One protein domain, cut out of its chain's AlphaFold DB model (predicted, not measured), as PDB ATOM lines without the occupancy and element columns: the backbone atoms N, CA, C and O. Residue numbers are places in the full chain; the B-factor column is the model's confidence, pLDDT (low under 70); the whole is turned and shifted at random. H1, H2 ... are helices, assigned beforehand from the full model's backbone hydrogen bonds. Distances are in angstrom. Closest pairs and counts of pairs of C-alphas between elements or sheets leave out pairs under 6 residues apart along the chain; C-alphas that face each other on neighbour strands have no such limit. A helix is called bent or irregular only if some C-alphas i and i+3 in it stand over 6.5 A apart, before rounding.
ATOM      1  N   VAL A   2     133.370 219.410 196.194       91.12
ATOM      2  CA  VAL A   2     132.313 219.095 197.186       91.12
ATOM      3  C   VAL A   2     131.756 220.335 197.901       91.12
ATOM      4  O   VAL A   2     130.547 220.519 197.942       91.12
ATOM      5  N   SER A   3     132.621 221.235 198.388       93.62
ATOM      6  CA  SER A   3     132.165 222.491 199.007       93.62
ATOM      7  C   SER A   3     131.327 223.354 198.059       93.62
ATOM      8  O   SER A   3     130.382 223.978 198.513       93.62
ATOM      9  N   ALA A   4     131.647 223.383 196.760       91.00
ATOM     10  CA  ALA A   4     130.895 224.159 195.776       91.00
ATOM     11  C   ALA A   4     129.523 223.528 195.492       91.00
ATOM     12  O   ALA A   4     128.542 224.258 195.402       91.00
ATOM     13  N   CYS A   5     129.427 222.191 195.456       89.94
ATOM     14  CA  CYS A   5     128.135 221.499 195.398       89.94
ATOM     15  C   CYS A   5     127.265 221.826 196.618       89.94
ATOM     16  O   CYS A   5     126.091 222.138 196.460       89.94
ATOM     17  N   LEU A   6     127.837 221.789 197.828       93.00
ATOM     18  CA  LEU A   6     127.103 222.079 199.064       93.00
ATOM     19  C   LEU A   6     126.664 223.546 199.142       93.00
ATOM     20  O   LEU A   6     125.520 223.824 199.487       93.00
ATOM     21  N   SER A   7     127.538 224.487 198.777       91.31
ATOM     22  CA  SER A   7     127.179 225.907 198.688       91.31
ATOM     23  C   SER A   7     126.110 226.164 197.621       91.31
ATOM     24  O   SER A   7     125.258 227.023 197.817       91.31
ATOM     25  N   GLY A   8     126.121 225.394 196.530       89.19
ATOM     26  CA  GLY A   8     125.091 225.418 195.497       89.19
ATOM     27  C   GLY A   8     123.754 224.799 195.918       89.19
ATOM     28  O   GLY A   8     122.794 224.916 195.177       89.19
ATOM     29  N   MET A   9     123.618 224.173 197.091       91.31
ATOM     30  CA  MET A   9     122.316 223.621 197.507       91.31
ATOM     31  C   MET A   9     121.285 224.704 197.850       91.31
ATOM     32  O   MET A   9     120.084 224.452 197.780       91.31
ATOM     33  N   VAL A  10     121.735 225.901 198.238       90.88
ATOM     34  CA  VAL A  10     120.845 227.025 198.542       90.88
ATOM     35  C   VAL A  10     120.483 227.724 197.232       90.88
ATOM     36  O   VAL A  10     121.298 228.446 196.663       90.88
ATOM     37  N   GLN A  11     119.263 227.495 196.751       90.31
ATOM     38  CA  GLN A  11     118.730 228.087 195.522       90.31
ATOM     39  C   GLN A  11     117.536 228.988 195.860       90.31
ATOM     40  O   GLN A  11     116.687 228.624 196.673       90.31
ATOM     41  N   GLU A  12     117.475 230.171 195.251       88.94
ATOM     42  CA  GLU A  12     116.380 231.122 195.460       88.94
ATOM     43  C   GLU A  12     115.146 230.761 194.619       88.94
ATOM     44  O   GLU A  12     115.248 230.555 193.406       88.94
ATOM     45  N   HIS A  13     113.977 230.752 195.268       89.00
ATOM     46  CA  HIS A  13     112.657 230.586 194.648       89.00
ATOM     47  C   HIS A  13     112.585 229.406 193.652       89.00
ATOM     48  O   HIS A  13     112.987 228.293 193.987       89.00
ATOM     49  N   GLU A  14     112.043 229.616 192.447       90.56
ATOM     50  CA  GLU A  14     111.871 228.582 191.420       90.56
ATOM     51  C   GLU A  14     113.130 228.353 190.560       90.56
ATOM     52  O   GLU A  14     113.192 227.369 189.820       90.56
ATOM     53  N   ARG A  15     114.124 229.255 190.619       87.19
ATOM     54  CA  ARG A  15     115.390 229.152 189.873       87.19
ATOM     55  C   ARG A  15     116.470 230.043 190.489       87.19
ATOM     56  O   ARG A  15     116.485 231.251 190.249       87.19
ATOM     57  N   GLY A  16     117.416 229.438 191.206       86.62
ATOM     58  CA  GLY A  16     118.488 230.188 191.854       86.62
ATOM     59  C   GLY A  16     119.487 230.801 190.868       86.62
ATOM     60  O   GLY A  16     119.814 230.253 189.810       86.62
ATOM     61  N   LEU A  17     119.972 231.990 191.218       87.06
ATOM     62  CA  LEU A  17     120.989 232.722 190.471       87.06
ATOM     63  C   LEU A  17     122.371 232.420 191.068       87.06
ATOM     64  O   LEU A  17     122.540 232.347 192.280       87.06
ATOM     65  N   GLY A  18     123.379 232.211 190.218       87.75
ATOM     66  CA  GLY A  18     124.727 231.821 190.655       87.75
ATOM     67  C   GLY A  18     124.868 230.328 190.972       87.75
ATOM     68  O   GLY A  18     125.573 229.641 190.235       87.75
ATOM     69  N   GLY A  19     124.177 229.819 192.003       87.81
ATOM     70  CA  GLY A  19     124.267 228.418 192.454       87.81
ATOM     71  C   GLY A  19     124.022 227.413 191.324       87.81
ATOM     72  O   GLY A  19     124.921 226.653 190.968       87.81
ATOM     73  N   TRP A  20     122.867 227.520 190.660       89.69
ATOM     74  CA  TRP A  20     122.505 226.694 189.504       89.69
ATOM     75  C   TRP A  20     123.528 226.761 188.354       89.69
ATOM     76  O   TRP A  20     123.844 225.751 187.731       89.69
ATOM     77  N   HIS A  21     124.111 227.936 188.092       91.12
ATOM     78  CA  HIS A  21     125.106 228.099 187.022       91.12
ATOM     79  C   HIS A  21     126.454 227.454 187.381       91.12
ATOM     80  O   HIS A  21     127.179 227.001 186.495       91.12
ATOM     81  N   ALA A  22     126.794 227.406 188.673       90.94
ATOM     82  CA  ALA A  22     128.019 226.790 189.169       90.94
ATOM     83  C   ALA A  22     127.941 225.251 189.221       90.94
ATOM     84  O   ALA A  22     128.980 224.585 189.214       90.94
ATOM     85  N   GLU A  23     126.738 224.670 189.258       92.38
ATOM     86  CA  GLU A  23     126.542 223.220 189.363       92.38
ATOM     87  C   GLU A  23     127.132 222.462 188.172       92.38
ATOM     88  O   GLU A  23     127.898 221.521 188.368       92.38
ATOM     89  N   ALA A  24     126.829 222.880 186.939       91.25
ATOM     90  CA  ALA A  24     127.210 222.130 185.740       91.25
ATOM     91  C   ALA A  24     128.732 221.945 185.620       91.25
ATOM     92  O   ALA A  24     129.220 220.839 185.363       91.25
ATOM     93  N   THR A  25     129.499 223.012 185.853       94.25
ATOM     94  CA  THR A  25     130.967 222.963 185.823       94.25
ATOM     95  C   THR A  25     131.523 222.174 187.005       94.25
ATOM     96  O   THR A  25     132.446 221.379 186.827       94.25
ATOM     97  N   THR A  26     130.931 222.320 188.194       95.25
ATOM     98  CA  THR A  26     131.367 221.605 189.403       95.25
ATOM     99  C   THR A  26     131.143 220.096 189.290       95.25
ATOM    100  O   THR A  26     132.051 219.321 189.599       95.25
ATOM    101  N   VAL A  27     129.968 219.667 188.819       94.81
ATOM    102  CA  VAL A  27     129.627 218.249 188.613       94.81
ATOM    103  C   VAL A  27     130.503 217.643 187.524       94.81
ATOM    104  O   VAL A  27     131.080 216.577 187.731       94.81
ATOM    105  N   THR A  28     130.675 218.342 186.400       96.56
ATOM    106  CA  THR A  28     131.538 217.874 185.305       96.56
ATOM    107  C   THR A  28     132.972 217.668 185.786       96.56
ATOM    108  O   THR A  28     133.542 216.596 185.582       96.56
ATOM    109  N   ALA A  29     133.535 218.645 186.502       96.88
ATOM    110  CA  ALA A  29     134.876 218.532 187.062       96.88
ATOM    111  C   ALA A  29     134.988 217.380 188.075       96.88
ATOM    112  O   ALA A  29     136.013 216.697 188.115       96.88
ATOM    113  N   ALA A  30     133.946 217.128 188.877       96.81
ATOM    114  CA  ALA A  30     133.941 216.043 189.855       96.81
ATOM    115  C   ALA A  30     133.940 214.673 189.172       96.81
ATOM    116  O   ALA A  30     134.742 213.814 189.540       96.81
ATOM    117  N   ILE A  31     133.103 214.491 188.147       97.12
ATOM    118  CA  ILE A  31     133.054 213.259 187.351       97.12
ATOM    119  C   ILE A  31     134.398 213.029 186.653       97.12
ATOM    120  O   ILE A  31     134.969 211.951 186.786       97.12
ATOM    121  N   GLN A  32     134.940 214.045 185.976       98.00
ATOM    122  CA  GLN A  32     136.216 213.936 185.258       98.00
ATOM    123  C   GLN A  32     137.384 213.605 186.189       98.00
ATOM    124  O   GLN A  32     138.162 212.694 185.908       98.00
ATOM    125  N   THR A  33     137.491 214.309 187.320       98.00
ATOM    126  CA  THR A  33     138.572 214.083 188.292       98.00
ATOM    127  C   THR A  33     138.458 212.698 188.918       98.00
ATOM    128  O   THR A  33     139.468 212.015 189.076       98.00
ATOM    129  N   THR A  34     137.238 212.256 189.233       98.19
ATOM    130  CA  THR A  34     137.000 210.926 189.806       98.19
ATOM    131  C   THR A  34     137.332 209.840 188.792       98.19
ATOM    132  O   THR A  34     138.088 208.934 189.120       98.19
ATOM    133  N   GLY A  35     136.839 209.957 187.555       98.31
ATOM    134  CA  GLY A  35     137.122 209.000 186.484       98.31
ATOM    135  C   GLY A  35     138.619 208.861 186.223       98.31
ATOM    136  O   GLY A  35     139.141 207.753 186.276       98.31
ATOM    137  N   SER A  36     139.322 209.987 186.073       98.25
ATOM    138  CA  SER A  36     140.777 209.988 185.851       98.25
ATOM    139  C   SER A  36     141.537 209.404 187.048       98.25
ATOM    140  O   SER A  36     142.481 208.641 186.880       98.25
ATOM    141  N   SER A  37     141.116 209.722 188.278       98.31
ATOM    142  CA  SER A  37     141.728 209.152 189.488       98.31
ATOM    143  C   SER A  37     141.536 207.640 189.566       98.31
ATOM    144  O   SER A  37     142.467 206.926 189.925       98.31
ATOM    145  N   VAL A  38     140.342 207.143 189.231       98.56
ATOM    146  CA  VAL A  38     140.038 205.706 189.234       98.56
ATOM    147  C   VAL A  38     140.835 204.976 188.155       98.56
ATOM    148  O   VAL A  38     141.383 203.917 188.443       98.56
ATOM    149  N   GLU A  39     140.946 205.546 186.956       98.31
ATOM    150  CA  GLU A  39     141.752 204.993 185.861       98.31
ATOM    151  C   GLU A  39     143.224 204.843 186.267       98.31
ATOM    152  O   GLU A  39     143.771 203.740 186.217       98.31
ATOM    153  N   VAL A  40     143.834 205.919 186.776       98.38
ATOM    154  CA  VAL A  40     145.226 205.893 187.249       98.38
ATOM    155  C   VAL A  40     145.395 204.916 188.411       98.38
ATOM    156  O   VAL A  40     146.371 204.170 188.460       98.38
ATOM    157  N   MET A  41     144.448 204.874 189.351       98.44
ATOM    158  CA  MET A  41     144.528 203.932 190.467       98.44
ATOM    159  C   MET A  41     144.417 202.475 190.019       98.44
ATOM    160  O   MET A  41     145.108 201.626 190.582       98.44
ATOM    161  N   ALA A  42     143.590 202.173 189.016       98.19
ATOM    162  CA  ALA A  42     143.493 200.832 188.451       98.19
ATOM    163  C   ALA A  42     144.822 200.400 187.811       98.19
ATOM    164  O   ALA A  42     145.263 199.272 188.035       98.19
ATOM    165  N   GLU A  43     145.495 201.304 187.094       98.06
ATOM    166  CA  GLU A  43     146.830 201.056 186.539       98.06
ATOM    167  C   GLU A  43     147.871 200.829 187.646       98.06
ATOM    168  O   GLU A  43     148.586 199.826 187.629       98.06
ATOM    169  N   VAL A  44     147.918 201.712 188.649       98.12
ATOM    170  CA  VAL A  44     148.862 201.610 189.773       98.12
ATOM    171  C   VAL A  44     148.677 200.304 190.539       98.12
ATOM    172  O   VAL A  44     149.662 199.637 190.843       98.12
ATOM    173  N   ILE A  45     147.436 199.922 190.849       97.62
ATOM    174  CA  ILE A  45     147.144 198.676 191.571       97.62
ATOM    175  C   ILE A  45     147.480 197.462 190.698       97.62
ATOM    176  O   ILE A  45     148.081 196.513 191.200       97.62
ATOM    177  N   GLY A  46     147.145 197.492 189.404       97.25
ATOM    178  CA  GLY A  46     147.448 196.406 188.468       97.25
ATOM    179  C   GLY A  46     148.947 196.201 188.220       97.25
ATOM    180  O   GLY A  46     149.381 195.072 188.000       97.25
ATOM    181  N   GLY A  47     149.739 197.274 188.285       97.12
ATOM    182  CA  GLY A  47     151.196 197.254 188.123       97.12
ATOM    183  C   GLY A  47     151.996 197.211 189.430       97.12
ATOM    184  O   GLY A  47     153.227 197.268 189.388       97.12
ATOM    185  N   LEU A  48     151.338 197.148 190.592       97.88
ATOM    186  CA  LEU A  48     152.009 197.228 191.888       97.88
ATOM    187  C   LEU A  48     152.922 196.013 192.113       97.88
ATOM    188  O   LEU A  48     152.460 194.885 192.268       97.88
TER     189      LEU A  48
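What this domain is: This is residues 2 to 48 of the 147 residues of the protein "ADSL_C domain-containing protein" of Acidobacteria bacterium (UniProt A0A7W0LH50). This is a lopsided helical hairpin, a rod made by one long helix, H2, with the short helix H1 folded back beside its first part and a loop joining them at that end. Residues 31 to 48, of which 31 to 46 belong to H2, stand free and stick out beyond the hairpin. The printed part has 47 residues, with H1 then H2 along it and no named strand; its class is all helix. It is extended, with a radius of gyration of the C-alphas of 15.6 A and spans of 51 by 13 by 12 A.

Where its parts are: Find C-alpha 2 at (132.313, 219.095, 197.186), where H1, residues 2 to 7, begins; it is 8.7 A long. Go on to C-alpha 19 at (124.267, 228.418, 192.454); from there H2, residues 19 to 46, runs 39.7 A to C-alpha 46 at (147.448, 196.406, 188.468). H2 is neither bent nor irregular, but only just: C-alphas 21 and 24 are 6.5 A apart.

How they stand to each other: H1 and H2 form a helical hairpin, running opposite ways at a shallow tilt of 13 degrees. Look at Cys 5 and Glu 23 for their closest C-alphas, 6.5 A apart; H2 touches H1 with residues 19 to 27 alone. In H1 every O i to N i+4 pair is within hydrogen-bond range; in H2, 22 of 24 are.

The domain as a whole: The C-alphas of His 13 and Leu 48 are the two farthest apart, 51.7 A. The link from H1 to H2, 11 residues, is long. The printed part has no cut, and no printed residue is under 70 in pLDDT.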